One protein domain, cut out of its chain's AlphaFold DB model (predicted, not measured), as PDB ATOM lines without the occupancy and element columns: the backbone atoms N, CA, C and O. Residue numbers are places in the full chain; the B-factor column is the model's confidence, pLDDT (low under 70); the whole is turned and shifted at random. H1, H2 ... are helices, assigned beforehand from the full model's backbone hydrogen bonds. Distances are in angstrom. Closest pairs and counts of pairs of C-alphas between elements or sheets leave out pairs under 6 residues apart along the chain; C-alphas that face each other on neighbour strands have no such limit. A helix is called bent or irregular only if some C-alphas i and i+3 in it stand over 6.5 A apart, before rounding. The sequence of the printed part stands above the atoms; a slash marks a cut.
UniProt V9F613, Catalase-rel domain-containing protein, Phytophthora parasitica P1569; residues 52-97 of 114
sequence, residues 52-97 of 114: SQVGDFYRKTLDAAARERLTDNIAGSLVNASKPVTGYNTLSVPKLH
ATOM      1  N   SER A  52     239.723 196.219 205.576       86.94
ATOM      2  CA  SER A  52     240.678 196.718 206.580       86.94
ATOM      3  C   SER A  52     240.792 198.240 206.581       86.94
ATOM      4  O   SER A  52     240.687 198.867 207.637       86.94
ATOM      5  N   GLN A  53     240.946 198.861 205.405       90.56
ATOM      6  CA  GLN A  53     241.091 200.318 205.304       90.56
ATOM      7  C   GLN A  53     239.820 201.051 205.753       90.56
ATOM      8  O   GLN A  53     239.892 202.040 206.483       90.56
ATOM      9  N   VAL A  54     238.651 200.557 205.343       88.81
ATOM     10  CA  VAL A  54     237.363 201.171 205.688       88.81
ATOM     11  C   VAL A  54     237.048 200.972 207.174       88.81
ATOM     12  O   VAL A  54     236.565 201.893 207.831       88.81
ATOM     13  N   GLY A  55     237.387 199.810 207.741       88.62
ATOM     14  CA  GLY A  55     237.293 199.567 209.178       88.62
ATOM     15  C   GLY A  55     238.194 200.509 209.982       88.62
ATOM     16  O   GLY A  55     237.778 201.035 211.015       88.62
ATOM     17  N   ASP A  56     239.406 200.778 209.497       91.06
ATOM     18  CA  ASP A  56     240.313 201.738 210.127       91.06
ATOM     19  C   ASP A  56     239.811 203.175 210.023       91.06
ATOM     20  O   ASP A  56     239.835 203.892 211.023       91.06
ATOM     21  N   PHE A  57     239.272 203.579 208.874       90.94
ATOM     22  CA  PHE A  57     238.595 204.864 208.734       90.94
ATOM     23  C   PHE A  57     237.463 205.016 209.763       90.94
ATOM     24  O   PHE A  57     237.401 206.014 210.481       90.94
ATOM     25  N   TYR A  58     236.617 203.995 209.908       88.31
ATOM     26  CA  TYR A  58     235.496 204.024 210.846       88.31
ATOM     27  C   TYR A  58     235.942 204.104 212.314       88.31
ATOM     28  O   TYR A  58     235.409 204.907 213.080       88.31
ATOM     29  N   ARG A  59     236.928 203.293 212.721       86.81
ATOM     30  CA  ARG A  59     237.356 203.194 214.129       86.81
ATOM     31  C   ARG A  59     238.321 204.291 214.560       86.81
ATOM     32  O   ARG A  59     238.264 204.731 215.704       86.81
ATOM     33  N   LYS A  60     239.255 204.662 213.684       92.44
ATOM     34  CA  LYS A  60     240.416 205.495 214.034       92.44
ATOM     35  C   LYS A  60     240.263 206.944 213.576       92.44
ATOM     36  O   LYS A  60     240.911 207.810 214.153       92.44
ATOM     37  N   THR A  61     239.425 207.207 212.571       94.25
ATOM     38  CA  THR A  61     239.269 208.553 211.994       94.25
ATOM     39  C   THR A  61     237.952 209.218 212.388       94.25
ATOM     40  O   THR A  61     237.931 210.427 212.606       94.25
ATOM     41  N   LEU A  62     236.851 208.464 212.495       91.19
ATOM     42  CA  LEU A  62     235.544 209.027 212.849       91.19
ATOM     43  C   LEU A  62     235.330 209.077 214.363       91.19
ATOM     44  O   LEU A  62     235.540 208.086 215.061       91.19
ATOM     45  N   ASP A  63     234.830 210.209 214.860       93.62
ATOM     46  CA  ASP A  63     234.286 210.317 216.216       93.62
ATOM     47  C   ASP A  63     232.876 209.698 216.317       93.62
ATOM     48  O   ASP A  63     232.282 209.275 215.324       93.62
ATOM     49  N   ALA A  64     232.328 209.626 217.533       89.50
ATOM     50  CA  ALA A  64     231.024 209.007 217.771       89.50
ATOM     51  C   ALA A  64     229.881 209.684 216.993       89.50
ATOM     52  O   ALA A  64     229.076 208.991 216.375       89.50
ATOM     53  N   ALA A  65     229.850 211.018 216.953       91.94
ATOM     54  CA  ALA A  65     228.803 211.760 216.257       91.94
ATOM     55  C   ALA A  65     228.915 211.602 214.731       91.94
ATOM     56  O   ALA A  65     227.914 211.584 214.017       91.94
ATOM     57  N   ALA A  66     230.133 211.497 214.199       88.50
ATOM     58  CA  ALA A  66     230.382 211.239 212.789       88.50
ATOM     59  C   ALA A  66     229.988 209.813 212.391       88.50
ATOM     60  O   ALA A  66     229.427 209.631 211.311       88.50
ATOM     61  N   ARG A  67     230.231 208.823 213.260       88.25
ATOM     62  CA  ARG A  67     229.766 207.445 213.050       88.25
ATOM     63  C   ARG A  67     228.241 207.359 213.026       88.25
ATOM     64  O   ARG A  67     227.707 206.710 212.137       88.25
ATOM     65  N   GLU A  68     227.558 208.053 213.932       86.94
ATOM     66  CA  GLU A  68     226.090 208.120 213.969       86.94
ATOM     67  C   GLU A  68     225.522 208.737 212.684       86.94
ATOM     68  O   GLU A  68     224.757 208.089 211.974       86.94
ATOM     69  N   ARG A  69     226.008 209.923 212.285       91.25
ATOM     70  CA  ARG A  69     225.596 210.559 211.020       91.25
ATOM     71  C   ARG A  69     225.871 209.682 209.800       91.25
ATOM     72  O   ARG A  69     225.097 209.696 208.846       91.25
ATOM     73  N   LEU A  70     226.995 208.963 209.785       86.81
ATOM     74  CA  LEU A  70     227.326 208.045 208.698       86.81
ATOM     75  C   LEU A  70     226.299 206.911 208.615       86.81
ATOM     76  O   LEU A  70     225.780 206.649 207.531       86.81
ATOM     77  N   THR A  71     225.978 206.285 209.747       84.56
ATOM     78  CA  THR A  71     224.967 205.229 209.826       84.56
ATOM     79  C   THR A  71     223.589 205.731 209.393       84.56
ATOM     80  O   THR A  71     222.955 205.086 208.558       84.56
ATOM     81  N   ASP A  72     223.160 206.908 209.859       85.06
ATOM     82  CA  ASP A  72     221.866 207.503 209.500       85.06
ATOM     83  C   ASP A  72     221.758 207.807 208.005       85.06
ATOM     84  O   ASP A  72     220.747 207.512 207.368       85.06
ATOM     85  N   ASN A  73     222.821 208.354 207.411       86.00
ATOM     86  CA  ASN A  73     222.859 208.640 205.980       86.00
ATOM     87  C   ASN A  73     222.789 207.356 205.142       86.00
ATOM     88  O   ASN A  73     222.078 207.312 204.135       86.00
ATOM     89  N   ILE A  74     223.503 206.302 205.557       84.81
ATOM     90  CA  ILE A  74     223.463 204.996 204.886       84.81
ATOM     91  C   ILE A  74     222.057 204.399 204.999       84.81
ATOM     92  O   ILE A  74     221.473 204.014 203.985       84.81
ATOM     93  N   ALA A  75     221.480 204.366 206.202       80.31
ATOM     94  CA  ALA A  75     220.140 203.839 206.435       80.31
ATOM     95  C   ALA A  75     219.073 204.613 205.640       80.31
ATOM     96  O   ALA A  75     218.261 204.009 204.937       80.31
ATOM     97  N   GLY A  76     219.124 205.947 205.672       83.19
ATOM     98  CA  GLY A  76     218.218 206.820 204.927       83.19
ATOM     99  C   GLY A  76     218.320 206.642 203.410       83.19
ATOM    100  O   GLY A  76     217.305 206.671 202.719       83.19
ATOM    101  N   SER A  77     219.517 206.385 202.876       82.56
ATOM    102  CA  SER A  77     219.686 206.094 201.449       82.56
ATOM    103  C   SER A  77     219.193 204.697 201.056       82.56
ATOM    104  O   SER A  77     218.801 204.494 199.906       82.56
ATOM    105  N   LEU A  78     219.223 203.726 201.974       79.88
ATOM    106  CA  LEU A  78     218.841 202.335 201.707       79.88
ATOM    107  C   LEU A  78     217.352 202.047 201.926       79.88
ATOM    108  O   LEU A  78     216.862 201.037 201.427       79.88
ATOM    109  N   VAL A  79     216.620 202.925 202.619       79.69
ATOM    110  CA  VAL A  79     215.203 202.710 202.973       79.69
ATOM    111  C   VAL A  79     214.286 202.512 201.759       79.69
ATOM    112  O   VAL A  79     213.288 201.803 201.845       79.69
ATOM    113  N   ASN A  80     214.648 203.095 200.615       79.25
ATOM    114  CA  ASN A  80     213.890 202.996 199.363       79.25
ATOM    115  C   ASN A  80     214.525 202.029 198.350       79.25
ATOM    116  O   ASN A  80     214.058 201.927 197.213       79.25
ATOM    117  N   ALA A  81     215.609 201.344 198.725       77.31
ATOM    118  CA  ALA A  81     216.257 200.370 197.863       77.31
ATOM    119  C   ALA A  81     215.436 199.071 197.785       77.31
ATOM    120  O   ALA A  81     214.629 198.746 198.658       77.31
ATOM    121  N   SER A  82     215.641 198.303 196.716       76.94
ATOM    122  CA  SER A  82     215.009 196.991 196.588       76.94
ATOM    123  C   SER A  82     215.582 196.011 197.620       76.94
ATOM    124  O   SER A  82     216.764 196.060 197.957       76.94
ATOM    125  N   LYS A  83     214.752 195.070 198.088       71.00
ATOM    126  CA  LYS A  83     215.133 194.091 199.125       71.00
ATOM    127  C   LYS A  83     216.459 193.351 198.856       71.00
ATOM    128  O   LYS A  83     217.220 193.194 199.808       71.00
ATOM    129  N   PRO A  84     216.790 192.933 197.613       69.69
ATOM    130  CA  PRO A  84     218.088 192.322 197.334       69.69
ATOM    131  C   PRO A  84     219.255 193.274 197.615       69.69
ATOM    132  O   PRO A  84     220.240 192.877 198.222       69.69
ATOM    133  N   VAL A  85     219.127 194.545 197.224       66.88
ATOM    134  CA  VAL A  85     220.169 195.570 197.394       66.88
ATOM    135  C   VAL A  85     220.386 195.896 198.870       66.88
ATOM    136  O   VAL A  85     221.529 196.004 199.312       66.88
ATOM    137  N   THR A  86     219.311 195.985 199.654       62.12
ATOM    138  CA  THR A  86     219.414 196.174 201.107       62.12
ATOM    139  C   THR A  86     220.101 194.977 201.775       62.12
ATOM    140  O   THR A  86     220.961 195.184 202.626       62.12
ATOM    141  N   GLY A  87     219.797 193.746 201.338       60.28
ATOM    142  CA  GLY A  87     220.373 192.506 201.874       60.28
ATOM    143  C   GLY A  87     221.883 192.337 201.652       60.28
ATOM    144  O   GLY A  87     222.581 191.858 202.540       60.28
ATOM    145  N   TYR A  88     222.429 192.760 200.508       60.34
ATOM    146  CA  TYR A  88     223.883 192.687 200.274       60.34
ATOM    147  C   TYR A  88     224.678 193.645 201.175       60.34
ATOM    148  O   TYR A  88     225.771 193.310 201.639       60.34
ATOM    149  N   ASN A  89     224.128 194.828 201.462       57.25
ATOM    150  CA  ASN A  89     224.790 195.812 202.316       57.25
ATOM    151  C   ASN A  89     224.783 195.400 203.795       57.25
ATOM    152  O   ASN A  89     225.816 195.523 204.453       57.25
ATOM    153  N   THR A  90     223.686 194.827 204.303       58.34
ATOM    154  CA  THR A  90     223.640 194.281 205.672       58.34
ATOM    155  C   THR A  90     224.594 193.108 205.892       58.34
ATOM    156  O   THR A  90     225.005 192.888 207.022       58.34
ATOM    157  N   LEU A  91     225.011 192.389 204.843       57.69
ATOM    158  CA  LEU A  91     226.032 191.333 204.937       57.69
ATOM    159  C   LEU A  91     227.477 191.862 204.858       57.69
ATOM    160  O   LEU A  91     228.417 191.154 205.223       57.69
ATOM    161  N   SER A  92     227.667 193.091 204.370       58.91
ATOM    162  CA  SER A  92     228.988 193.683 204.110       58.91
ATOM    163  C   SER A  92     229.445 194.618 205.232       58.91
ATOM    164  O   SER A  92     230.612 194.601 205.610       58.91
ATOM    165  N   VAL A  93     228.532 195.405 205.811       61.06
ATOM    166  CA  VAL A  93     228.837 196.366 206.888       61.06
ATOM    167  C   VAL A  93     229.330 195.698 208.184       61.06
ATOM    168  O   VAL A  93     230.302 196.196 208.751       61.06
ATOM    169  N   PRO A  94     228.788 194.547 208.632       60.44
ATOM    170  CA  PRO A  94     229.316 193.841 209.802       60.44
ATOM    171  C   PRO A  94     230.762 193.350 209.636       60.44
ATOM    172  O   PRO A  94     231.473 193.200 210.625       60.44
ATOM    173  N   LYS A  95     231.248 193.158 208.397       59.88
ATOM    174  CA  LYS A  95     232.657 192.799 208.135       59.88
ATOM    175  C   LYS A  95     233.631 193.948 208.428       59.88
ATOM    176  O   LYS A  95     234.829 193.714 208.532       59.88
ATOM    177  N   LEU A  96     233.134 195.181 208.567       57.84
ATOM    178  CA  LEU A  96     233.951 196.356 208.874       57.84
ATOM    179  C   LEU A  96     234.278 196.469 210.369       57.84
ATOM    180  O   LEU A  96     235.372 196.928 210.711       57.84
ATOM    181  N   HIS A  97     233.350 196.083 211.257       55.19
ATOM    182  CA  HIS A  97     233.524 196.126 212.712       55.19
ATOM    183  C   HIS A  97     232.388 195.396 213.462       55.19
ATOM    184  O   HIS A  97     231.219 195.601 213.145       55.19
TER     185      HIS A  97
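Overview. This is residues 52 to 97 of the 114 residues of the protein "Catalase-rel domain-containing protein" of Phytophthora parasitica P1569 (UniProt V9F613). Three helices make a flat, open ring with an empty middle: H2 forms one long side, H3 runs back along the other, and H1 stands across one end, with the tight link of residues 79 to 82 at the other. The two ends of the printed part come back near each other, the C-alphas of Ser 52 and His 97 being 9.4 A apart. The printed part has 46 residues with named helices H1, H2 and H3 in that order and no named strand, and the class is all helix. It is only just loose, close to compact, with a radius of gyration of the C-alphas of 11.5 A and spans of 32 by 21 by 11 A.

Along the chain. H1, residues 52 to 61, begins with C-alpha 52 at (240.678, 196.718, 206.580) and is 13.1 A long from first to last C-alpha. H2, residues 64 to 78, is the longest helix by residues and measures 21.2 A. H3, residues 83 to 95, measures 19.7 A and ends with C-alpha 95 at (232.657, 192.799, 208.135). H1 and H3 are neither bent nor irregular, but only just: C-alphas 58 and 61 are 6.0 A apart, and C-alphas 91 and 94 are 6.4 A apart.

Arrangement. H1 and H2 are close but not clearly touching, at a steep tilt of 49 degrees, opposite ways; their closest C-alphas, of Tyr 58 and Arg 67, are 7.0 A apart. H2 and H3 are close but not clearly touching, at a shallow tilt of 23 degrees, opposite ways; their closest C-alphas, of Leu 78 and Thr 86, are 6.2 A apart. H1 and H3 are near each other, with 6 pairs of C-alphas within 10 A. Every O i to N i+4 pair is within hydrogen-bond range in H1 and H2, and 6 of 9 are in H3.

Size, cuts and confidence. The C-alphas farthest apart, of Lys 60 and Ser 82, are 32.0 A apart. Residues 79 to 85, of which 83 to 85 belong to H3, stand free. The printed part has no cut, and both links are tight. The mean pLDDT of the printed part is 78.3; residues 84 to 97 are under 70.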